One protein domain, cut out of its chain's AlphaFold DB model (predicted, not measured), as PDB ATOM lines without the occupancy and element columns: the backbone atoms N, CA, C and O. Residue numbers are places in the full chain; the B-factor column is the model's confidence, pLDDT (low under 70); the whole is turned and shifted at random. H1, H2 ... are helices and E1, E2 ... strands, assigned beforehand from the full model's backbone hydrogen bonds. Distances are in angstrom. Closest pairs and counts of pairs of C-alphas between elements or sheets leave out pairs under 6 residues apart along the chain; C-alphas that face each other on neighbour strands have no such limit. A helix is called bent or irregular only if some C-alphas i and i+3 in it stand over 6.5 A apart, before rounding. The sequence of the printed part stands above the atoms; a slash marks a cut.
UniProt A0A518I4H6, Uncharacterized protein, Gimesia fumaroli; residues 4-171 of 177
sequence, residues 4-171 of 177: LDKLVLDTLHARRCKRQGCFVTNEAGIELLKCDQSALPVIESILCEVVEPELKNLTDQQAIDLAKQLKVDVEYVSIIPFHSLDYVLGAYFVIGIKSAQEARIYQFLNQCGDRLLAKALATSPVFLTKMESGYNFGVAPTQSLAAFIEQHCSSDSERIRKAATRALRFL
ATOM      1  N   LEU A   4      32.966 -15.438 -22.387       95.00
ATOM      2  CA  LEU A   4      32.636 -14.019 -22.439       95.00
ATOM      3  C   LEU A   4      32.856 -13.329 -21.087       95.00
ATOM      4  O   LEU A   4      33.447 -12.256 -21.055       95.00
ATOM      5  N   ASP A   5      32.519 -13.986 -19.974       96.25
ATOM      6  CA  ASP A   5      32.840 -13.536 -18.615       96.25
ATOM      7  C   ASP A   5      34.351 -13.312 -18.497       96.25
ATOM      8  O   ASP A   5      34.820 -12.277 -18.024       96.25
ATOM      9  N   LYS A   6      35.130 -14.290 -18.984       96.44
ATOM     10  CA  LYS A   6      36.589 -14.209 -18.986       96.44
ATOM     11  C   LYS A   6      37.065 -13.028 -19.823       96.44
ATOM     12  O   LYS A   6      37.946 -12.302 -19.377       96.44
ATOM     13  N   LEU A   7      36.489 -12.824 -21.006       97.56
ATOM     14  CA  LEU A   7      36.855 -11.718 -21.884       97.56
ATOM     15  C   LEU A   7      36.576 -10.353 -21.239       97.56
ATOM     16  O   LEU A   7      37.436  -9.471 -21.277       97.56
ATOM     17  N   VAL A   8      35.413 -10.183 -20.607       97.06
ATOM     18  CA  VAL A   8      35.050  -8.935 -19.919       97.06
ATOM     19  C   VAL A   8      35.960  -8.696 -18.711       97.06
ATOM     20  O   VAL A   8      36.465  -7.588 -18.550       97.06
ATOM     21  N   LEU A   9      36.264  -9.720 -17.907       96.44
ATOM     22  CA  LEU A   9      37.197  -9.595 -16.778       96.44
ATOM     23  C   LEU A   9      38.642  -9.332 -17.227       96.44
ATOM     24  O   LEU A   9      39.341  -8.515 -16.624       96.44
ATOM     25  N   ASP A  10      39.100  -9.996 -18.290       96.19
ATOM     26  CA  ASP A  10      40.424  -9.762 -18.877       96.19
ATOM     27  C   ASP A  10      40.529  -8.342 -19.444       96.19
ATOM     28  O   ASP A  10      41.583  -7.712 -19.313       96.19
ATOM     29  N   THR A  11      39.432  -7.820 -20.002       96.50
ATOM     30  CA  THR A  11      39.310  -6.417 -20.409       96.50
ATOM     31  C   THR A  11      39.397  -5.505 -19.194       96.50
ATOM     32  O   THR A  11      40.281  -4.657 -19.144       96.50
ATOM     33  N   LEU A  12      38.544  -5.703 -18.188       95.25
ATOM     34  CA  LEU A  12      38.425  -4.855 -16.999       95.25
ATOM     35  C   LEU A  12      39.761  -4.687 -16.254       95.25
ATOM     36  O   LEU A  12      40.137  -3.573 -15.879       95.25
ATOM     37  N   HIS A  13      40.496  -5.791 -16.092       93.75
ATOM     38  CA  HIS A  13      41.788  -5.843 -15.400       93.75
ATOM     39  C   HIS A  13      43.002  -5.687 -16.323       93.75
ATOM     40  O   HIS A  13      44.132  -5.856 -15.866       93.75
ATOM     41  N   ALA A  14      42.793  -5.389 -17.609       91.12
ATOM     42  CA  ALA A  14      43.862  -5.180 -18.582       91.12
ATOM     43  C   ALA A  14      44.869  -6.357 -18.659       91.12
ATOM     44  O   ALA A  14      46.066  -6.160 -18.871       91.12
ATOM     45  N   ARG A  15      44.398  -7.603 -18.492       90.81
ATOM     46  CA  ARG A  15      45.259  -8.806 -18.401       90.81
ATOM     47  C   ARG A  15      45.921  -9.180 -19.727       90.81
ATOM     48  O   ARG A  15      46.921  -9.890 -19.738       90.81
ATOM     49  N   ARG A  16      45.367  -8.700 -20.842       89.00
ATOM     50  CA  ARG A  16      45.854  -8.931 -22.210       89.00
ATOM     51  C   ARG A  16      46.272  -7.607 -22.848       89.00
ATOM     52  O   ARG A  16      45.620  -7.113 -23.762       89.00
ATOM     53  N   CYS A  17      47.334  -7.004 -22.319       86.19
ATOM     54  CA  CYS A  17      47.890  -5.769 -22.866       86.19
ATOM     55  C   CYS A  17      49.064  -6.038 -23.800       86.19
ATOM     56  O   CYS A  17      50.018  -6.724 -23.430       86.19
ATOM     57  N   LYS A  18      49.047  -5.394 -24.967       82.94
ATOM     58  CA  LYS A  18      50.201  -5.317 -25.858       82.94
ATOM     59  C   LYS A  18      50.774  -3.909 -25.829       82.94
ATOM     60  O   LYS A  18      50.045  -2.926 -25.954       82.94
ATOM     61  N   ARG A  19      52.092  -3.815 -25.650       79.06
ATOM     62  CA  ARG A  19      52.829  -2.551 -25.725       79.06
ATOM     63  C   ARG A  19      53.379  -2.363 -27.132       79.06
ATOM     64  O   ARG A  19      54.071  -3.241 -27.643       79.06
ATOM     65  N   GLN A  20      53.090  -1.217 -27.732       70.50
ATOM     66  CA  GLN A  20      53.703  -0.760 -28.977       70.50
ATOM     67  C   GLN A  20      54.241   0.655 -28.749       70.50
ATOM     68  O   GLN A  20      53.500   1.635 -28.764       70.50
ATOM     69  N   GLY A  21      55.544   0.756 -28.474       77.88
ATOM     70  CA  GLY A  21      56.172   2.019 -28.083       77.88
ATOM     71  C   GLY A  21      55.614   2.546 -26.757       77.88
ATOM     72  O   GLY A  21      55.595   1.823 -25.761       77.88
ATOM     73  N   CYS A  22      55.155   3.801 -26.752       72.81
ATOM     74  CA  CYS A  22      54.509   4.442 -25.601       72.81
ATOM     75  C   CYS A  22      53.008   4.128 -25.473       72.81
ATOM     76  O   CYS A  22      52.383   4.564 -24.507       72.81
ATOM     77  N   PHE A  23      52.430   3.359 -26.402       71.56
ATOM     78  CA  PHE A  23      51.014   3.005 -26.389       71.56
ATOM     79  C   PHE A  23      50.792   1.617 -25.785       71.56
ATOM     80  O   PHE A  23      51.472   0.642 -26.128       71.56
ATOM     81  N   VAL A  24      49.814   1.529 -24.882       79.50
ATOM     82  CA  VAL A  24      49.321   0.270 -24.318       79.50
ATOM     83  C   VAL A  24      47.928   0.021 -24.878       79.50
ATOM     84  O   VAL A  24      47.011   0.800 -24.627       79.50
ATOM     85  N   THR A  25      47.771  -1.077 -25.610       86.62
ATOM     86  CA  THR A  25      46.475  -1.496 -26.152       86.62
ATOM     87  C   THR A  25      45.949  -2.670 -25.344       86.62
ATOM     88  O   THR A  25      46.641  -3.677 -25.179       86.62
ATOM     89  N   ASN A  26      44.714  -2.550 -24.863       92.31
ATOM     90  CA  ASN A  26      43.999  -3.644 -24.221       92.31
ATOM     91  C   ASN A  26      43.380  -4.542 -25.303       92.31
ATOM     92  O   ASN A  26      42.307  -4.248 -25.826       92.31
ATOM     93  N   GLU A  27      44.071  -5.624 -25.673       94.62
ATOM     94  CA  GLU A  27      43.638  -6.517 -26.755       94.62
ATOM     95  C   GLU A  27      42.308  -7.204 -26.436       94.62
ATOM     96  O   GLU A  27      41.490  -7.382 -27.336       94.62
ATOM     97  N   ALA A  28      42.064  -7.535 -25.161       95.44
ATOM     98  CA  ALA A  28      40.779  -8.075 -24.720       95.44
ATOM     99  C   ALA A  28      39.647  -7.062 -24.938       95.44
ATOM    100  O   ALA A  28      38.593  -7.431 -25.443       95.44
ATOM    101  N   GLY A  29      39.891  -5.777 -24.666       95.25
ATOM    102  CA  GLY A  29      38.924  -4.714 -24.943       95.25
ATOM    103  C   GLY A  29      38.611  -4.558 -26.431       95.25
ATOM    104  O   GLY A  29      37.451  -4.404 -26.804       95.25
ATOM    105  N   ILE A  30      39.625  -4.664 -27.296       94.56
ATOM    106  CA  ILE A  30      39.439  -4.645 -28.757       94.56
ATOM    107  C   ILE A  30      38.662  -5.872 -29.251       94.56
ATOM    108  O   ILE A  30      37.891  -5.768 -30.204       94.56
ATOM    109  N   GLU A  31      38.863  -7.037 -28.637       96.31
ATOM    110  CA  GLU A  31      38.076  -8.237 -28.930       96.31
ATOM    111  C   GLU A  31      36.628  -8.084 -28.445       96.31
ATOM    112  O   GLU A  31      35.710  -8.360 -29.214       96.31
ATOM    113  N   LEU A  32      36.416  -7.550 -27.238       97.44
ATOM    114  CA  LEU A  32      35.088  -7.304 -26.672       97.44
ATOM    115  C   LEU A  32      34.262  -6.346 -27.541       97.44
ATOM    116  O   LEU A  32      33.097  -6.612 -27.804       97.44
ATOM    117  N   LEU A  33      34.876  -5.284 -28.072       95.50
ATOM    118  CA  LEU A  33      34.243  -4.339 -29.007       95.50
ATOM    119  C   LEU A  33      33.686  -4.991 -30.285       95.50
ATOM    120  O   LEU A  33      32.843  -4.404 -30.961       95.50
ATOM    121  N   LYS A  34      34.175  -6.182 -30.652       95.06
ATOM    122  CA  LYS A  34      33.735  -6.915 -31.849       95.06
ATOM    123  C   LYS A  34      32.594  -7.890 -31.565       95.06
ATOM    124  O   LYS A  34      32.048  -8.439 -32.522       95.06
ATOM    125  N   CYS A  35      32.250  -8.111 -30.297       97.06
ATOM    126  CA  CYS A  35      31.140  -8.971 -29.910       97.06
ATOM    127  C   CYS A  35      29.790  -8.418 -30.396       97.06
ATOM    128  O   CYS A  35      29.663  -7.264 -30.812       97.06
ATOM    129  N   ASP A  36      28.775  -9.277 -30.365       96.44
ATOM    130  CA  ASP A  36      27.390  -8.919 -30.655       96.44
ATOM    131  C   ASP A  36      26.599  -8.652 -29.360       96.44
ATOM    132  O   ASP A  36      27.139  -8.656 -28.249       96.44
ATOM    133  N   GLN A  37      25.291  -8.431 -29.503       97.25
ATOM    134  CA  GLN A  37      24.378  -8.157 -28.392       97.25
ATOM    135  C   GLN A  37      24.363  -9.224 -27.283       97.25
ATOM    136  O   GLN A  37      23.935  -8.916 -26.170       97.25
ATOM    137  N   SER A  38      24.838 -10.454 -27.532       97.00
ATOM    138  CA  SER A  38      24.921 -11.497 -26.497       97.00
ATOM    139  C   SER A  38      25.901 -11.148 -25.370       97.00
ATOM    140  O   SER A  38      25.799 -11.710 -24.280       97.00
ATOM    141  N   ALA A  39      26.806 -10.186 -25.590       97.81
ATOM    142  CA  ALA A  39      27.726  -9.683 -24.574       97.81
ATOM    143  C   ALA A  39      27.103  -8.696 -23.584       97.81
ATOM    144  O   ALA A  39      27.625  -8.560 -22.478       97.81
ATOM    145  N   LEU A  40      25.991  -8.038 -23.934       98.25
ATOM    146  CA  LEU A  40      25.383  -7.011 -23.081       98.25
ATOM    147  C   LEU A  40      24.993  -7.550 -21.692       98.25
ATOM    148  O   LEU A  40      25.449  -6.966 -20.710       98.25
ATOM    149  N   PRO A  41      24.277  -8.690 -21.553       98.12
ATOM    150  CA  PRO A  41      23.924  -9.220 -20.233       98.12
ATOM    151  C   PRO A  41      25.145  -9.596 -19.384       98.12
ATOM    152  O   PRO A  41      25.115  -9.463 -18.165       98.12
ATOM    153  N   VAL A  42      26.229 -10.058 -20.014       98.25
ATOM    154  CA  VAL A  42      27.464 -10.439 -19.307       98.25
ATOM    155  C   VAL A  42      28.204  -9.203 -18.800       98.25
ATOM    156  O   VAL A  42      28.671  -9.185 -17.660       98.25
ATOM    157  N   ILE A  43      28.278  -8.152 -19.621       98.50
ATOM    158  CA  ILE A  43      28.834  -6.861 -19.211       98.50
ATOM    159  C   ILE A  43      28.028  -6.298 -18.037       98.50
ATOM    160  O   ILE A  43      28.620  -5.955 -17.019       98.50
ATOM    161  N   GLU A  44      26.699  -6.257 -18.144       98.56
ATOM    162  CA  GLU A  44      25.799  -5.785 -17.082       98.56
ATOM    163  C   GLU A  44      26.006  -6.556 -15.771       98.56
ATOM    164  O   GLU A  44      26.183  -5.941 -14.720       98.56
ATOM    165  N   SER A  45      26.073  -7.891 -15.840       98.19
ATOM    166  CA  SER A  45      26.329  -8.754 -14.679       98.19
ATOM    167  C   SER A  45      27.645  -8.391 -13.989       98.19
ATOM    168  O   SER A  45      27.667  -8.174 -12.784       98.19
ATOM    169  N   ILE A  46      28.741  -8.252 -14.741       98.00
ATOM    170  CA  ILE A  46      30.054  -7.914 -14.168       98.00
ATOM    171  C   ILE A  46      30.077  -6.482 -13.628       98.00
ATOM    172  O   ILE A  46      30.671  -6.225 -12.577       98.00
ATOM    173  N   LEU A  47      29.419  -5.541 -14.307       98.06
ATOM    174  CA  LEU A  47      29.291  -4.174 -13.817       98.06
ATOM    175  C   LEU A  47      28.543  -4.134 -12.473       98.06
ATOM    176  O   LEU A  47      28.993  -3.451 -11.557       98.06
ATOM    177  N   CYS A  48      27.467  -4.906 -12.319       97.62
ATOM    178  CA  CYS A  48      26.695  -4.971 -11.077       97.62
ATOM    179  C   CYS A  48      27.370  -5.765  -9.954       97.62
ATOM    180  O   CYS A  48      27.317  -5.349  -8.800       97.62
ATOM    181  N   GLU A  49      27.961  -6.916 -10.266       97.12
ATOM    182  CA  GLU A  49      28.450  -7.865  -9.258       97.12
ATOM    183  C   GLU A  49      29.897  -7.600  -8.841       97.12
ATOM    184  O   GLU A  49      30.285  -7.937  -7.725       97.12
ATOM    185  N   VAL A  50      30.699  -6.994  -9.722       96.38
ATOM    186  CA  VAL A  50      32.134  -6.770  -9.489       96.38
ATOM    187  C   VAL A  50      32.456  -5.284  -9.416       96.38
ATOM    188  O   VAL A  50      33.127  -4.848  -8.486       96.38
ATOM    189  N   VAL A  51      31.990  -4.484 -10.379       96.69
ATOM    190  CA  VAL A  51      32.423  -3.082 -10.479       96.69
ATOM    191  C   VAL A  51      31.717  -2.184  -9.467       96.69
ATOM    192  O   VAL A  51      32.376  -1.462  -8.722       96.69
ATOM    193  N   GLU A  52      30.388  -2.225  -9.421       95.00
ATOM    194  CA  GLU A  52      29.568  -1.401  -8.528       95.00
ATOM    195  C   GLU A  52      29.950  -1.532  -7.042       95.00
ATOM    196  O   GLU A  52      30.150  -0.495  -6.404       95.00
ATOM    197  N   PRO A  53      30.109  -2.742  -6.464       95.44
ATOM    198  CA  PRO A  53      30.478  -2.887  -5.057       95.44
ATOM    199  C   PRO A  53      31.821  -2.227  -4.732       95.44
ATOM    200  O   PRO A  53      31.930  -1.493  -3.751       95.44
ATOM    201  N   GLU A  54      32.819  -2.418  -5.595       94.44
ATOM    202  CA  GLU A  54      34.137  -1.806  -5.435       94.44
ATOM    203  C   GLU A  54      34.063  -0.281  -5.541       94.44
ATOM    204  O   GLU A  54      34.644   0.420  -4.718       94.44
ATOM    205  N   LEU A  55      33.288   0.259  -6.490       93.12
ATOM    206  CA  LEU A  55      33.100   1.707  -6.621       93.12
ATOM    207  C   LEU A  55      32.359   2.318  -5.421       93.12
ATOM    208  O   LEU A  55      32.680   3.441  -5.026       93.12
ATOM    209  N   LYS A  56      31.394   1.607  -4.829       90.56
ATOM    210  CA  LYS A  56      30.659   2.064  -3.634       90.56
ATOM    211  C   LYS A  56      31.543   2.151  -2.394       90.56
ATOM    212  O   LYS A  56      31.323   3.025  -1.562       90.56
ATOM    213  N   ASN A  57      32.561   1.300  -2.301       89.69
ATOM    214  CA  ASN A  57      33.533   1.335  -1.210       89.69
ATOM    215  C   ASN A  57      34.521   2.512  -1.325       89.69
ATOM    216  O   ASN A  57      35.253   2.789  -0.374       89.69
ATOM    217  N   LEU A  58      34.543   3.222  -2.462       89.25
ATOM    218  CA  LEU A  58      35.425   4.367  -2.671       89.25
ATOM    219  C   LEU A  58      34.857   5.648  -2.055       89.25
ATOM    220  O   LEU A  58      33.788   6.143  -2.431       89.25
ATOM    221  N   THR A  59      35.652   6.267  -1.192       88.38
ATOM    222  CA  THR A  59      35.373   7.576  -0.600       88.38
ATOM    223  C   THR A  59      36.153   8.670  -1.323       88.38
ATOM    224  O   THR A  59      37.254   8.447  -1.826       88.38
ATOM    225  N   ASP A  60      35.610   9.887  -1.357       86.88
ATOM    226  CA  ASP A  60      36.335  11.023  -1.942       86.88
ATOM    227  C   ASP A  60      37.596  11.371  -1.125       86.88
ATOM    228  O   ASP A  60      38.578  11.858  -1.684       86.88
ATOM    229  N   GLN A  61      37.630  11.013   0.165       90.81
ATOM    230  CA  GLN A  61      38.811  11.158   1.015       90.81
ATOM    231  C   GLN A  61      40.000  10.334   0.506       90.81
ATOM    232  O   GLN A  61      41.112  10.852   0.465       90.81
ATOM    233  N   GLN A  62      39.776   9.103   0.028       90.50
ATOM    234  CA  GLN A  62      40.847   8.283  -0.554       90.50
ATOM    235  C   GLN A  62      41.492   8.959  -1.774       90.50
ATOM    236  O   GLN A  62      42.708   8.887  -1.944       90.50
ATOM    237  N   ALA A  63      40.701   9.642  -2.610       87.88
ATOM    238  CA  ALA A  63      41.226  10.384  -3.756       87.88
ATOM    239  C   ALA A  63      42.030  11.613  -3.309       87.88
ATOM    240  O   ALA A  63      43.110  11.865  -3.840       87.88
ATOM    241  N   ILE A  64      41.536  12.341  -2.301       91.44
ATOM    242  CA  ILE A  64      42.225  13.498  -1.709       91.44
ATOM    243  C   ILE A  64      43.565  13.084  -1.091       91.44
ATOM    244  O   ILE A  64      44.574  13.761  -1.294       91.44
ATOM    245  N   ASP A  65      43.593  11.980  -0.349       94.31
ATOM    246  CA  ASP A  65      44.801  11.492   0.317       94.31
ATOM    247  C   ASP A  65      45.852  11.044  -0.702       94.31
ATOM    248  O   ASP A  65      47.022  11.421  -0.592       94.31
ATOM    249  N   LEU A  66      45.429  10.331  -1.751       91.94
ATOM    250  CA  LEU A  66      46.321   9.933  -2.838       91.94
ATOM    251  C   LEU A  66      46.853  11.150  -3.618       91.94
ATOM    252  O   LEU A  66      48.041  11.202  -3.934       91.94
ATOM    253  N   ALA A  67      46.023  12.165  -3.868       93.19
ATOM    254  CA  ALA A  67      46.442  13.413  -4.514       93.19
ATOM    255  C   ALA A  67      47.499  14.169  -3.701       93.19
ATOM    256  O   ALA A  67      48.533  14.567  -4.241       93.19
ATOM    257  N   LYS A  68      47.301  14.275  -2.381       94.69
ATOM    258  CA  LYS A  68      48.294  14.855  -1.463       94.69
ATOM    259  C   LYS A  68      49.608  14.080  -1.481       94.69
ATOM    260  O   LYS A  68      50.672  14.694  -1.527       94.69
ATOM    261  N   GLN A  69      49.542  12.748  -1.467       95.62
ATOM    262  CA  GLN A  69      50.726  11.892  -1.523       95.62
ATOM    263  C   GLN A  69      51.511  12.086  -2.828       95.62
ATOM    264  O   GLN A  69      52.739  12.172  -2.802       95.62
ATOM    265  N   LEU A  70      50.809  12.173  -3.959       94.69
ATOM    266  CA  LEU A  70      51.405  12.338  -5.287       94.69
ATOM    267  C   LEU A  70      51.778  13.793  -5.617       94.69
ATOM    268  O   LEU A  70      52.482  14.017  -6.599       94.69
ATOM    269  N   LYS A  71      51.353  14.765  -4.797       95.12
ATOM    270  CA  LYS A  71      51.530  16.211  -5.022       95.12
ATOM    271  C   LYS A  71      50.951  16.676  -6.364       95.12
ATOM    272  O   LYS A  71      51.570  17.464  -7.075       95.12
ATOM    273  N   VAL A  72      49.765  16.177  -6.696       93.81
ATOM    274  CA  VAL A  72      48.986  16.572  -7.880       93.81
ATOM    275  C   VAL A  72      47.587  16.996  -7.447       93.81
ATOM    276  O   VAL A  72      47.155  16.654  -6.344       93.81
ATOM    277  N   ASP A  73      46.860  17.711  -8.303       89.38
ATOM    278  CA  ASP A  73      45.463  18.031  -8.010       89.38
ATOM    279  C   ASP A  73      44.595  16.767  -8.026       89.38
ATOM    280  O   ASP A  73      44.822  15.833  -8.800       89.38
ATOM    281  N   VAL A  74      43.563  16.750  -7.174       86.50
ATOM    282  CA  VAL A  74      42.660  15.595  -7.005       86.50
ATOM    283  C   VAL A  74      41.969  15.181  -8.306       86.50
ATOM    284  O   VAL A  74      41.647  14.011  -8.488       86.50
ATOM    285  N   GLU A  75      41.796  16.114  -9.242       82.75
ATOM    286  CA  GLU A  75      41.214  15.848 -10.559       82.75
ATOM    287  C   GLU A  75      42.093  14.967 -11.465       82.75
ATOM    288  O   GLU A  75      41.570  14.337 -12.384       82.75
ATOM    289  N   TYR A  76      43.401  14.874 -11.194       80.00
ATOM    290  CA  TYR A  76      44.341  14.036 -11.950       80.00
ATOM    291  C   TYR A  76      44.537  12.645 -11.337       80.00
ATOM    292  O   TYR A  76      45.305  11.839 -11.865       80.00
ATOM    293  N   VAL A  77      43.856  12.342 -10.231       83.00
ATOM    294  CA  VAL A  77      43.987  11.069  -9.521       83.00
ATOM    295  C   VAL A  77      42.788  10.173  -9.793       83.00
ATOM    296  O   VAL A  77      41.637  10.583  -9.678       83.00
ATOM    297  N   SER A  78      43.062   8.903 -10.091       82.38
ATOM    298  CA  SER A  78      42.045   7.856 -10.138       82.38
ATOM    299  C   SER A  78      42.330   6.811  -9.066       82.38
ATOM    300  O   SER A  78      43.367   6.153  -9.099       82.38
ATOM    301  N   ILE A  79      41.386   6.645  -8.141       84.06
ATOM    302  CA  ILE A  79      41.376   5.563  -7.140       84.06
ATOM    303  C   ILE A  79      40.566   4.343  -7.603       84.06
ATOM    304  O   ILE A  79      40.354   3.411  -6.836       84.06
ATOM    305  N   ILE A  80      40.069   4.354  -8.844       85.38
ATOM    306  CA  ILE A  80      39.262   3.256  -9.381       85.38
ATOM    307  C   ILE A  80      40.180   2.046  -9.634       85.38
ATOM    308  O   ILE A  80      41.121   2.173 -10.422       85.38
ATOM    309  N   PRO A  81      39.901   0.863  -9.046       84.75
ATOM    310  CA  PRO A  81      40.774  -0.315  -9.155       84.75
ATOM    311  C   PRO A  81      40.728  -0.998 -10.535       84.75
ATOM    312  O   PRO A  81      41.469  -1.942 -10.806       84.75
ATOM    313  N   PHE A  82      39.866  -0.519 -11.433       91.31
ATOM    314  CA  PHE A  82      39.652  -1.068 -12.768       91.31
ATOM    315  C   PHE A  82      40.265  -0.168 -13.843       91.31
ATOM    316  O   PHE A  82      39.591   0.678 -14.436       91.31
ATOM    317  N   HIS A  83      41.553  -0.372 -14.119       83.56
ATOM    318  CA  HIS A  83      42.331   0.435 -15.069       83.56
ATOM    319  C   HIS A  83      41.753   0.498 -16.488       83.56
ATOM    320  O   HIS A  83      42.083   1.405 -17.244       83.56
ATOM    321  N   SER A  84      40.923  -0.470 -16.876       93.19
ATOM    322  CA  SER A  84      40.328  -0.550 -18.211       93.19
ATOM    323  C   SER A  84      38.801  -0.608 -18.186       93.19
ATOM    324  O   SER A  84      38.188  -1.090 -19.137       93.19
ATOM    325  N   LEU A  85      38.168  -0.067 -17.139       96.19
ATOM    326  CA  LEU A  85      36.710   0.091 -17.101       96.19
ATOM    327  C   LEU A  85      36.180   0.883 -18.311       96.19
ATOM    328  O   LEU A  85      35.124   0.551 -18.839       96.19
ATOM    329  N   ASP A  86      36.950   1.856 -18.811       94.88
ATOM    330  CA  ASP A  86      36.610   2.598 -20.032       94.88
ATOM    331  C   ASP A  86      36.440   1.684 -21.256       94.88
ATOM    332  O   ASP A  86      35.539   1.901 -22.054       94.88
ATOM    333  N   TYR A  87      37.244   0.625 -21.399       95.50
ATOM    334  CA  TYR A  87      37.081  -0.322 -22.509       95.50
ATOM    335  C   TYR A  87      35.798  -1.145 -22.386       95.50
ATOM    336  O   TYR A  87      35.147  -1.397 -23.396       95.50
ATOM    337  N   VAL A  88      35.418  -1.542 -21.169       98.06
ATOM    338  CA  VAL A  88      34.168  -2.284 -20.933       98.06
ATOM    339  C   VAL A  88      32.959  -1.399 -21.239       98.06
ATOM    340  O   VAL A  88      32.070  -1.809 -21.979       98.06
ATOM    341  N   LEU A  89      32.950  -0.164 -20.728       98.25
ATOM    342  CA  LEU A  89      31.873   0.804 -20.959       98.25
ATOM    343  C   LEU A  89      31.800   1.251 -22.422       98.25
ATOM    344  O   LEU A  89      30.715   1.336 -22.992       98.25
ATOM    345  N   GLY A  90      32.948   1.487 -23.056       97.38
ATOM    346  CA  GLY A  90      33.031   1.795 -24.478       97.38
ATOM    347  C   GLY A  90      32.478   0.664 -25.343       97.38
ATOM    348  O   GLY A  90      31.650   0.912 -26.219       97.38
ATOM    349  N   ALA A  91      32.859  -0.586 -25.051       98.00
ATOM    350  CA  ALA A  91      32.292  -1.753 -25.722       98.00
ATOM    351  C   ALA A  91      30.782  -1.863 -25.503       98.00
ATOM    352  O   ALA A  91      30.055  -2.127 -26.456       98.00
ATOM    353  N   TYR A  92      30.303  -1.594 -24.288       98.44
ATOM    354  CA  TYR A  92      28.878  -1.595 -23.973       98.44
ATOM    355  C   TYR A  92      28.096  -0.635 -24.885       98.44
ATOM    356  O   TYR A  92      27.175  -1.077 -25.571       98.44
ATOM    357  N   PHE A  93      28.521   0.632 -25.002       98.12
ATOM    358  CA  PHE A  93      27.891   1.595 -25.918       98.12
ATOM    359  C   PHE A  93      27.969   1.157 -27.383       98.12
ATOM    360  O   PHE A  93      26.951   1.154 -28.074       98.12
ATOM    361  N   VAL A  94      29.157   0.769 -27.861       97.69
ATOM    362  CA  VAL A  94      29.372   0.379 -29.264       97.69
ATOM    363  C   VAL A  94      28.496  -0.815 -29.645       97.69
ATOM    364  O   VAL A  94      27.822  -0.773 -30.673       97.69
ATOM    365  N   ILE A  95      28.458  -1.859 -28.812       98.06
ATOM    366  CA  ILE A  95      27.654  -3.063 -29.056       98.06
ATOM    367  C   ILE A  95      26.165  -2.721 -29.055       98.06
ATOM    368  O   ILE A  95      25.443  -3.169 -29.949       98.06
ATOM    369  N   GLY A  96      25.696  -1.940 -28.078       97.75
ATOM    370  CA  GLY A  96      24.273  -1.635 -27.986       97.75
ATOM    371  C   GLY A  96      23.780  -0.748 -29.111       97.75
ATOM    372  O   GLY A  96      22.761  -1.081 -29.700       97.75
ATOM    373  N   ILE A  97      24.517   0.301 -29.482       96.81
ATOM    374  CA  ILE A  97      24.145   1.145 -30.626       96.81
ATOM    375  C   ILE A  97      24.160   0.320 -31.918       96.81
ATOM    376  O   ILE A  97      23.197   0.333 -32.679       96.81
ATOM    377  N   LYS A  98      25.216  -0.474 -32.144       95.62
ATOM    378  CA  LYS A  98      25.318  -1.355 -33.320       95.62
ATOM    379  C   LYS A  98      24.163  -2.358 -33.416       95.62
ATOM    380  O   LYS A  98      23.811  -2.774 -34.518       95.62
ATOM    381  N   SER A  99      23.598  -2.754 -32.277       96.81
ATOM    382  CA  SER A  99      22.552  -3.778 -32.182       96.81
ATOM    383  C   SER A  99      21.157  -3.212 -31.892       96.81
ATOM    384  O   SER A  99      20.255  -3.993 -31.597       96.81
ATOM    385  N   ALA A 100      20.969  -1.888 -31.959       96.81
ATOM    386  CA  ALA A 100      19.712  -1.201 -31.638       96.81
ATOM    387  C   ALA A 100      19.157  -1.509 -30.220       96.81
ATOM    388  O   ALA A 100      17.957  -1.712 -30.030       96.81
ATOM    389  N   GLN A 101      20.041  -1.604 -29.221       97.81
ATOM    390  CA  GLN A 101      19.739  -1.920 -27.813       97.81
ATOM    391  C   GLN A 101      19.927  -0.713 -26.874       97.81
ATOM    392  O   GLN A 101      20.097  -0.878 -25.666       97.81
ATOM    393  N   GLU A 102      19.909   0.514 -27.392       97.00
ATOM    394  CA  GLU A 102      20.177   1.727 -26.609       97.00
ATOM    395  C   GLU A 102      19.235   1.882 -25.410       97.00
ATOM    396  O   GLU A 102      19.678   2.217 -24.316       97.00
ATOM    397  N   ALA A 103      17.947   1.564 -25.578       97.69
ATOM    398  CA  ALA A 103      16.966   1.648 -24.494       97.69
ATOM    399  C   ALA A 103      17.345   0.762 -23.292       97.69
ATOM    400  O   ALA A 103      17.245   1.201 -22.146       97.69
ATOM    401  N   ARG A 104      17.838  -0.457 -23.553       97.56
ATOM    402  CA  ARG A 104      18.334  -1.381 -22.522       97.56
ATOM    403  C   ARG A 104      19.546  -0.794 -21.805       97.56
ATOM    404  O   ARG A 104      19.587  -0.790 -20.577       97.56
ATOM    405  N   ILE A 105      20.502  -0.269 -22.574       97.88
ATOM    406  CA  ILE A 105      21.715   0.354 -22.034       97.88
ATOM    407  C   ILE A 105      21.360   1.499 -21.094       97.88
ATOM    408  O   ILE A 105      21.842   1.532 -19.964       97.88
ATOM    409  N   TYR A 106      20.503   2.416 -21.536       98.12
ATOM    410  CA  TYR A 106      20.135   3.590 -20.748       98.12
ATOM    411  C   TYR A 106      19.341   3.201 -19.503       98.12
ATOM    412  O   TYR A 106      19.589   3.743 -18.427       98.12
ATOM    413  N   GLN A 107      18.437   2.221 -19.610       98.38
ATOM    414  CA  GLN A 107      17.714   1.693 -18.455       98.38
ATOM    415  C   GLN A 107      18.667   1.108 -17.407       98.38
ATOM    416  O   GLN A 107      18.526   1.415 -16.226       98.38
ATOM    417  N   PHE A 108      19.645   0.305 -17.830       98.56
ATOM    418  CA  PHE A 108      20.648  -0.267 -16.936       98.56
ATOM    419  C   PHE A 108      21.516   0.816 -16.278       98.56
ATOM    420  O   PHE A 108      21.679   0.836 -15.060       98.56
ATOM    421  N   LEU A 109      22.044   1.756 -17.068       98.25
ATOM    422  CA  LEU A 109      22.919   2.814 -16.559       98.25
ATOM    423  C   LEU A 109      22.201   3.739 -15.569       98.25
ATOM    424  O   LEU A 109      22.809   4.157 -14.588       98.25
ATOM    425  N   ASN A 110      20.905   3.994 -15.764       97.88
ATOM    426  CA  ASN A 110      20.078   4.751 -14.820       97.88
ATOM    427  C   ASN A 110      19.866   4.051 -13.469       97.88
ATOM    428  O   ASN A 110      19.469   4.698 -12.504       97.88
ATOM    429  N   GLN A 111      20.103   2.740 -13.389       97.12
ATOM    430  CA  GLN A 111      20.026   1.968 -12.145       97.12
ATOM    431  C   GLN A 111      21.385   1.858 -11.437       97.12
ATOM    432  O   GLN A 111      21.452   1.399 -10.296       97.12
ATOM    433  N   CYS A 112      22.468   2.260 -12.107       96.88
ATOM    434  CA  CYS A 112      23.815   2.236 -11.553       96.88
ATOM    435  C   CYS A 112      24.037   3.386 -10.561       96.88
ATOM    436  O   CYS A 112      23.338   4.399 -10.574       96.88
ATOM    437  N   GLY A 113      25.046   3.249  -9.705       95.88
ATOM    438  CA  GLY A 113      25.459   4.313  -8.802       95.88
ATOM    439  C   GLY A 113      26.156   5.460  -9.539       95.88
ATOM    440  O   GLY A 113      26.739   5.290 -10.613       95.88
ATOM    441  N   ASP A 114      26.184   6.635  -8.904       95.38
ATOM    442  CA  ASP A 114      26.736   7.875  -9.466       95.38
ATOM    443  C   ASP A 114      28.124   7.735 -10.090       95.38
ATOM    444  O   ASP A 114      28.430   8.382 -11.090       95.38
ATOM    445  N   ARG A 115      29.004   6.927  -9.485       94.56
ATOM    446  CA  ARG A 115      30.371   6.742  -9.986       94.56
ATOM    447  C   ARG A 115      30.388   5.993 -11.313       94.56
ATOM    448  O   ARG A 115      31.104   6.421 -12.216       94.56
ATOM    449  N   LEU A 116      29.626   4.906 -11.431       96.75
ATOM    450  CA  LEU A 116      29.593   4.112 -12.655       96.75
ATOM    451  C   LEU A 116      28.872   4.865 -13.771       96.75
ATOM    452  O   LEU A 116      29.410   4.952 -14.873       96.75
ATOM    453  N   LEU A 117      27.721   5.479 -13.477       97.88
ATOM    454  CA  LEU A 117      26.985   6.285 -14.452       97.88
ATOM    455  C   LEU A 117      27.831   7.460 -14.957       97.88
ATOM    456  O   LEU A 117      27.985   7.636 -16.164       97.88
ATOM    457  N   ALA A 118      28.464   8.226 -14.061       96.81
ATOM    458  CA  ALA A 118      29.345   9.318 -14.470       96.81
ATOM    459  C   ALA A 118      30.534   8.823 -15.306       96.81
ATOM    460  O   ALA A 118      30.917   9.475 -16.278       96.81
ATOM    461  N   LYS A 119      31.111   7.666 -14.961       96.25
ATOM    462  CA  LYS A 119      32.187   7.064 -15.753       96.25
ATOM    463  C   LYS A 119      31.687   6.693 -17.151       96.25
ATOM    464  O   LYS A 119      32.314   7.105 -18.114       96.25
ATOM    465  N   ALA A 120      30.536   6.029 -17.264       97.75
ATOM    466  CA  ALA A 120      29.924   5.667 -18.544       97.75
ATOM    467  C   ALA A 120      29.669   6.893 -19.430       97.75
ATOM    468  O   ALA A 120      30.080   6.906 -20.590       97.75
ATOM    469  N   LEU A 121      29.075   7.949 -18.870       98.06
ATOM    470  CA  LEU A 121      28.851   9.208 -19.580       98.06
ATOM    471  C   LEU A 121      30.169   9.808 -20.084       98.06
ATOM    472  O   LEU A 121      30.265  10.175 -21.248       98.06
ATOM    473  N   ALA A 122      31.203   9.863 -19.241       96.00
ATOM    474  CA  ALA A 122      32.502  10.415 -19.624       96.00
ATOM    475  C   ALA A 122      33.239   9.574 -20.684       96.00
ATOM    476  O   ALA A 122      34.011  10.124 -21.470       96.00
ATOM    477  N   THR A 123      33.024   8.257 -20.703       95.56
ATOM    478  CA  THR A 123      33.650   7.333 -21.656       95.56
ATOM    479  C   THR A 123      33.013   7.410 -23.046       95.56
ATOM    480  O   THR A 123      33.723   7.260 -24.041       95.56
ATOM    481  N   SER A 124      31.697   7.637 -23.142       95.62
ATOM    482  CA  SER A 124      30.955   7.481 -24.403       95.62
ATOM    483  C   SER A 124      31.509   8.288 -25.591       95.62
ATOM    484  O   SER A 124      31.665   7.687 -26.659       95.62
ATOM    485  N   PRO A 125      31.919   9.570 -25.459       94.81
ATOM    486  CA  PRO A 125      32.399  10.332 -26.607       94.81
ATOM    487  C   PRO A 125      33.700   9.765 -27.164       94.81
ATOM    488  O   PRO A 125      33.878   9.754 -28.372       94.81
ATOM    489  N   VAL A 126      34.583   9.222 -26.316       93.69
ATOM    490  CA  VAL A 126      35.898   8.684 -26.719       93.69
ATOM    491  C   VAL A 126      35.756   7.513 -27.699       93.69
ATOM    492  O   VAL A 126      36.520   7.382 -28.657       93.69
ATOM    493  N   PHE A 127      34.761   6.654 -27.477       94.81
ATOM    494  CA  PHE A 127      34.524   5.472 -28.310       94.81
ATOM    495  C   PHE A 127      33.657   5.764 -29.537       94.81
ATOM    496  O   PHE A 127      33.629   4.950 -30.451       94.81
ATOM    497  N   LEU A 128      33.000   6.925 -29.575       94.31
ATOM    498  CA  LEU A 128      32.101   7.352 -30.653       94.31
ATOM    499  C   LEU A 128      32.607   8.628 -31.354       94.31
ATOM    500  O   LEU A 128      31.857   9.288 -32.069       94.31
ATOM    501  N   THR A 129      33.878   8.984 -31.144       92.44
ATOM    502  CA  THR A 129      34.544  10.144 -31.759       92.44
ATOM    503  C   THR A 129      34.679   9.931 -33.264       92.44
ATOM    504  O   THR A 129      34.957   8.819 -33.724       92.44
ATOM    505  N   LYS A 130      34.540  10.997 -34.050       91.38
ATOM    506  CA  LYS A 130      34.798  10.962 -35.490       91.38
ATOM    507  C   LYS A 130      36.294  11.139 -35.769       91.38
ATOM    508  O   LYS A 130      36.891  12.149 -35.423       91.38
ATOM    509  N   MET A 131      36.888  10.164 -36.444       89.62
ATOM    510  CA  MET A 131      38.260  10.190 -36.956       89.62
ATOM    511  C   MET A 131      38.263  10.521 -38.458       89.62
ATOM    512  O   MET A 131      37.221  10.498 -39.118       89.62
ATOM    513  N   GLU A 132      39.442  10.779 -39.031       86.94
ATOM    514  CA  GLU A 132      39.601  11.045 -40.474       86.94
ATOM    515  C   GLU A 132      39.010   9.929 -41.357       86.94
ATOM    516  O   GLU A 132      38.429  10.201 -42.405       86.94
ATOM    517  N   SER A 133      39.109   8.673 -40.912       85.56
ATOM    518  CA  SER A 133      38.613   7.484 -41.616       85.56
ATOM    519  C   SER A 133      37.147   7.132 -41.322       85.56
ATOM    520  O   SER A 133      36.650   6.125 -41.827       85.56
ATOM    521  N   GLY A 134      36.445   7.937 -40.521       89.12
ATOM    522  CA  GLY A 134      35.085   7.667 -40.049       89.12
ATOM    523  C   GLY A 134      35.010   7.586 -38.527       89.12
ATOM    524  O   GLY A 134      35.923   7.999 -37.822       89.12
ATOM    525  N   TYR A 135      33.906   7.074 -37.997       87.69
ATOM    526  CA  TYR A 135      33.738   6.955 -36.550       87.69
ATOM    527  C   TYR A 135      34.672   5.916 -35.939       87.69
ATOM    528  O   TYR A 135      34.917   4.859 -36.529       87.69
ATOM    529  N   ASN A 136      35.164   6.207 -34.736       83.62
ATOM    530  CA  ASN A 136      35.916   5.253 -33.942       83.62
ATOM    531  C   ASN A 136      35.066   3.982 -33.757       83.62
ATOM    532  O   ASN A 136      33.868   4.045 -33.495       83.62
ATOM    533  N   PHE A 137      35.664   2.821 -34.027       89.19
ATOM    534  CA  PHE A 137      34.978   1.518 -34.060       89.19
ATOM    535  C   PHE A 137      33.771   1.405 -35.018       89.19
ATOM    536  O   PHE A 137      33.004   0.448 -34.928       89.19
ATOM    537  N   GLY A 138      33.630   2.325 -35.978       87.94
ATOM    538  CA  GLY A 138      32.631   2.260 -37.050       87.94
ATOM    539  C   GLY A 138      31.192   2.546 -36.616       87.94
ATOM    540  O   GLY A 138      30.275   2.278 -37.390       87.94
ATOM    541  N   VAL A 139      30.981   3.077 -35.408       91.56
ATOM    542  CA  VAL A 139      29.648   3.365 -34.863       91.56
ATOM    543  C   VAL A 139      29.523   4.855 -34.573       91.56
ATOM    544  O   VAL A 139      30.300   5.415 -33.805       91.56
ATOM    545  N   ALA A 140      28.539   5.495 -35.198       94.69
ATOM    546  CA  ALA A 140      28.219   6.891 -34.942       94.69
ATOM    547  C   ALA A 140      27.370   7.036 -33.667       94.69
ATOM    548  O   ALA A 140      26.533   6.167 -33.399       94.69
ATOM    549  N   PRO A 141      27.518   8.133 -32.906       94.81
ATOM    550  CA  PRO A 141      26.598   8.439 -31.823       94.81
ATOM    551  C   PRO A 141      25.203   8.746 -32.380       94.81
ATOM    552  O   PRO A 141      25.047   9.303 -33.471       94.81
ATOM    553  N   THR A 142      24.176   8.370 -31.623       95.75
ATOM    554  CA  THR A 142      22.769   8.527 -32.004       95.75
ATOM    555  C   THR A 142      22.136   9.722 -31.295       95.75
ATOM    556  O   THR A 142      22.590  10.150 -30.232       95.75
ATOM    557  N   GLN A 143      21.036  10.248 -31.846       96.38
ATOM    558  CA  GLN A 143      20.258  11.289 -31.158       96.38
ATOM    559  C   GLN A 143      19.725  10.795 -29.804       96.38
ATOM    560  O   GLN A 143      19.646  11.572 -28.857       96.38
ATOM    561  N   SER A 144      19.418   9.497 -29.682       97.00
ATOM    562  CA  SER A 144      18.990   8.899 -28.413       97.00
ATOM    563  C   SER A 144      20.095   8.950 -27.354       97.00
ATOM    564  O   SER A 144      19.799   9.225 -26.193       97.00
ATOM    565  N   LEU A 145      21.362   8.755 -27.740       97.25
ATOM    566  CA  LEU A 145      22.503   8.918 -26.837       97.25
ATOM    567  C   LEU A 145      22.679  10.373 -26.408       97.25
ATOM    568  O   LEU A 145      22.876  10.636 -25.224       97.25
ATOM    569  N   ALA A 146      22.598  11.312 -27.354       97.38
ATOM    570  CA  ALA A 146      22.703  12.735 -27.045       97.38
ATOM    571  C   ALA A 146      21.615  13.169 -26.049       97.38
ATOM    572  O   ALA A 146      21.936  13.776 -25.031       97.38
ATOM    573  N   ALA A 147      20.362  12.766 -26.286       97.88
ATOM    574  CA  ALA A 147      19.243  13.045 -25.389       97.88
ATOM    575  C   ALA A 147      19.426  12.398 -24.006       97.88
ATOM    576  O   ALA A 147      19.168  13.036 -22.988       97.88
ATOM    577  N   PHE A 148      19.909  11.152 -23.951       98.25
ATOM    578  CA  PHE A 148      20.231  10.482 -22.689       98.25
ATOM    579  C   PHE A 148      21.295  11.254 -21.893       98.25
ATOM    580  O   PHE A 148      21.115  11.515 -20.707       98.25
ATOM    581  N   ILE A 149      22.384  11.679 -22.539       98.12
ATOM    582  CA  ILE A 149      23.433  12.477 -21.886       98.12
ATOM    583  C   ILE A 149      22.876  13.834 -21.433       98.12
ATOM    584  O   ILE A 149      23.148  14.265 -20.313       98.12
ATOM    585  N   GLU A 150      22.079  14.498 -22.270       98.25
ATOM    586  CA  GLU A 150      21.480  15.801 -21.974       98.25
ATOM    587  C   GLU A 150      20.571  15.760 -20.738       98.25
ATOM    588  O   GLU A 150      20.670  16.639 -19.882       98.25
ATOM    589  N   GLN A 151      19.775  14.699 -20.568       97.88
ATOM    590  CA  GLN A 151      18.953  14.490 -19.366       97.88
ATOM    591  C   GLN A 151      19.784  14.502 -18.072       97.88
ATOM    592  O   GLN A 151      19.308  14.938 -17.023       97.88
ATOM    593  N   HIS A 152      21.048  14.080 -18.136       98.38
ATOM    594  CA  HIS A 152      21.951  14.045 -16.989       98.38
ATOM    595  C   HIS A 152      22.730  15.349 -16.752       98.38
ATOM    596  O   HIS A 152      23.337  15.504 -15.687       98.38
ATOM    597  N   CYS A 153      22.666  16.330 -17.660       97.69
ATOM    598  CA  CYS A 153      23.263  17.660 -17.463       97.69
ATOM    599  C   CYS A 153      22.601  18.462 -16.327       97.69
ATOM    600  O   CYS A 153      23.175  19.441 -15.853       97.69
ATOM    601  N   SER A 154      21.419  18.051 -15.866       96.12
ATOM    602  CA  SER A 154      20.705  18.673 -14.743       96.12
ATOM    603  C   SER A 154      20.599  17.763 -13.514       96.12
ATOM    604  O   SER A 154      19.794  18.032 -12.632       96.12
ATOM    605  N   SER A 155      21.405  16.696 -13.434       97.44
ATOM    606  CA  SER A 155      21.428  15.806 -12.266       97.44
ATOM    607  C   SER A 155      21.830  16.554 -10.987       97.44
ATOM    608  O   SER A 155      22.743  17.389 -11.015       97.44
ATOM    609  N   ASP A 156      21.211  16.200  -9.857       96.88
ATOM    610  CA  ASP A 156      21.596  16.688  -8.524       96.88
ATOM    611  C   ASP A 156      23.039  16.294  -8.176       96.88
ATOM    612  O   ASP A 156      23.789  17.072  -7.576       96.88
ATOM    613  N   SER A 157      23.474  15.117  -8.638       97.00
ATOM    614  CA  SER A 157      24.846  14.647  -8.471       97.00
ATOM    615  C   SER A 157      25.809  15.482  -9.309       97.00
ATOM    616  O   SER A 157      25.818  15.426 -10.542       97.00
ATOM    617  N   GLU A 158      26.690  16.230  -8.640       95.12
ATOM    618  CA  GLU A 158      27.725  17.026  -9.307       95.12
ATOM    619  C   GLU A 158      28.626  16.167 -10.206       95.12
ATOM    620  O   GLU A 158      29.035  16.613 -11.279       95.12
ATOM    621  N   ARG A 159      28.899  14.922  -9.798       93.81
ATOM    622  CA  ARG A 159      29.743  13.987 -10.548       93.81
ATOM    623  C   ARG A 159      29.102  13.601 -11.881       93.81
ATOM    624  O   ARG A 159      29.765  13.688 -12.913       93.81
ATOM    625  N   ILE A 160      27.822  13.220 -11.854       97.50
ATOM    626  CA  ILE A 160      27.045  12.902 -13.061       97.50
ATOM    627  C   ILE A 160      26.947  14.143 -13.943       97.50
ATOM    628  O   ILE A 160      27.299  14.083 -15.118       97.50
ATOM    629  N   ARG A 161      26.553  15.280 -13.365       98.00
ATOM    630  CA  ARG A 161      26.382  16.541 -14.089       98.00
ATOM    631  C   ARG A 161      27.653  16.962 -14.827       98.00
ATOM    632  O   ARG A 161      27.606  17.220 -16.025       98.00
ATOM    633  N   LYS A 162      28.807  16.972 -14.148       96.56
ATOM    634  CA  LYS A 162      30.105  17.301 -14.765       96.56
ATOM    635  C   LYS A 162      30.465  16.338 -15.896       96.56
ATOM    636  O   LYS A 162      30.932  16.788 -16.944       96.56
ATOM    637  N   ALA A 163      30.255  15.035 -15.696       96.88
ATOM    638  CA  ALA A 163      30.517  14.034 -16.723       96.88
ATOM    639  C   ALA A 163      29.611  14.224 -17.947       96.88
ATOM    640  O   ALA A 163      30.120  14.256 -19.063       96.88
ATOM    641  N   ALA A 164      28.308  14.430 -17.738       98.06
ATOM    642  CA  ALA A 164      27.321  14.658 -18.790       98.06
ATOM    643  C   ALA A 164      27.613  15.928 -19.600       98.06
ATOM    644  O   ALA A 164      27.740  15.864 -20.821       98.06
ATOM    645  N   THR A 165      27.817  17.069 -18.928       97.50
ATOM    646  CA  THR A 165      28.139  18.342 -19.595       97.50
ATOM    647  C   THR A 165      29.409  18.227 -20.432       97.50
ATOM    648  O   THR A 165      29.465  18.713 -21.562       97.50
ATOM    649  N   ARG A 166      30.442  17.563 -19.897       96.31
ATOM    650  CA  ARG A 166      31.673  17.313 -20.646       96.31
ATOM    651  C   ARG A 166      31.413  16.393 -21.834       96.31
ATOM    652  O   ARG A 166      31.881  16.695 -22.925       96.31
ATOM    653  N   ALA A 167      30.688  15.299 -21.627       97.31
ATOM    654  CA  ALA A 167      30.427  14.315 -22.663       97.31
ATOM    655  C   ALA A 167      29.672  14.923 -23.846       97.31
ATOM    656  O   ALA A 167      30.107  14.771 -24.983       97.31
ATOM    657  N   LEU A 168      28.618  15.694 -23.570       95.81
ATOM    658  CA  LEU A 168      27.810  16.355 -24.592       95.81
ATOM    659  C   LEU A 168      28.640  17.317 -25.453       95.81
ATOM    660  O   LEU A 168      28.475  17.357 -26.666       95.81
ATOM    661  N   ARG A 169      29.585  18.045 -24.843       95.44
ATOM    662  CA  ARG A 169      30.498  18.949 -25.563       95.44
ATOM    663  C   ARG A 169      31.414  18.220 -26.553       95.44
ATOM    664  O   ARG A 169      31.827  18.826 -27.535       95.44
ATOM    665  N   PHE A 170      31.781  16.974 -26.263       94.81
ATOM    666  CA  PHE A 170      32.730  16.192 -27.061       94.81
ATOM    667  C   PHE A 170      32.059  15.119 -27.929       94.81
ATOM    668  O   PHE A 170      32.758  14.331 -28.559       94.81
ATOM    669  N   LEU A 171      30.726  15.045 -27.949       93.81
ATOM    670  CA  LEU A 171      30.006  14.043 -28.726       93.81
ATOM    671  C   LEU A 171      29.905  14.471 -30.200       93.81
ATOM    672  O   LEU A 171      29.180  15.407 -30.536       93.81
TER     673      LEU A 171
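Overview. This is residues 4 to 171 of the 177 residues of an uncharacterized protein of Gimesia fumaroli (UniProt A0A518I4H6). A compact body of helices is built round H5, with H1, H2 and H3 on one side of it and H6 and H7 on the other; H8 and H9 pack beyond H6 and H7. H4 lies off one end and touches no helix, and a small two-strand hairpin, E1 and E2, lies at the edge near H2. The printed part has 168 residues, mostly helix, in the order H1 E1 E2 H2 H3 H4 H5 H6 H7 H8 H9; the sheet E1 - E2 is antiparallel. It is compact, with a radius of gyration of the C-alphas of 15.8 A, and spans 43 by 39 by 35 A.

Arrangement. H1, residues 4 to 12, touches H2, residues 27 to 32, at a steep tilt of 48 degrees, closest at the C-alphas of Thr 11 and Ala 28, 4.8 A. Between them in the chain, E1, residues 17 to 20, and E2, residues 23 to 26, form an antiparallel hairpin, with N 18 and O 25 within hydrogen-bond range at 3.0 A. H3, residues 37 to 56, touches H1 with residues 39 to 46 alone, the C-alphas of Asp 5 and Val 42 being closest at 6.2 A. H4, residues 60 to 70, is apart from H5, residues 85 to 98, the hub, which touches H1, H2, H3, H6, residues 102 to 109, and H7, residues 114 to 127. H5 and H7 stand at a steep tilt of 65 degrees, with Gly 90 and Phe 127 closest, C-alphas 5.5 A apart. H7, H8, residues 143 to 152, and H9, residues 158 to 170, form an up-and-down bundle, each running against the one before. H7 and H9 touch at a shallow tilt of 9 degrees, the same way, closest at the C-alphas of Ala 118 and Ile 160, 4.5 A. H6 and H8 only just touch, with 3 pairs of C-alphas within 8 A, the closest being Tyr 106 and Phe 148, 7.2 A. Every O i to N i+4 pair is within hydrogen-bond range in H1, H2, H4, H5, H6 and H9, against 11 of 16 in H3, 7 of 10 in H7 and 5 of 6 in H8.

Along the chain. H1 begins at C-alpha 4, (32.636, -14.019, -22.439). H3 is the longest, 27.5 A, with a kink of 35 degrees near residue 47. H5 measures 19.9 A, H7 20.5 A and H9 18.5 A, ending at C-alpha 170, (32.730, 16.192, -27.061). H3 and H7 are only just irregular: C-alphas 38 and 41 are 6.7 A apart, and C-alphas 122 and 125 are 7.0 A apart.

Size, cuts and confidence. The C-alphas farthest apart, of Gln 69 and Ala 100, are 45.2 A apart. The printed part has no cut. The links H4 to H5 and H7 to H8 are long; in the latter, residues 130 to 131 pair antiparallel with 134 to 135. No printed residue has a pLDDT under 70.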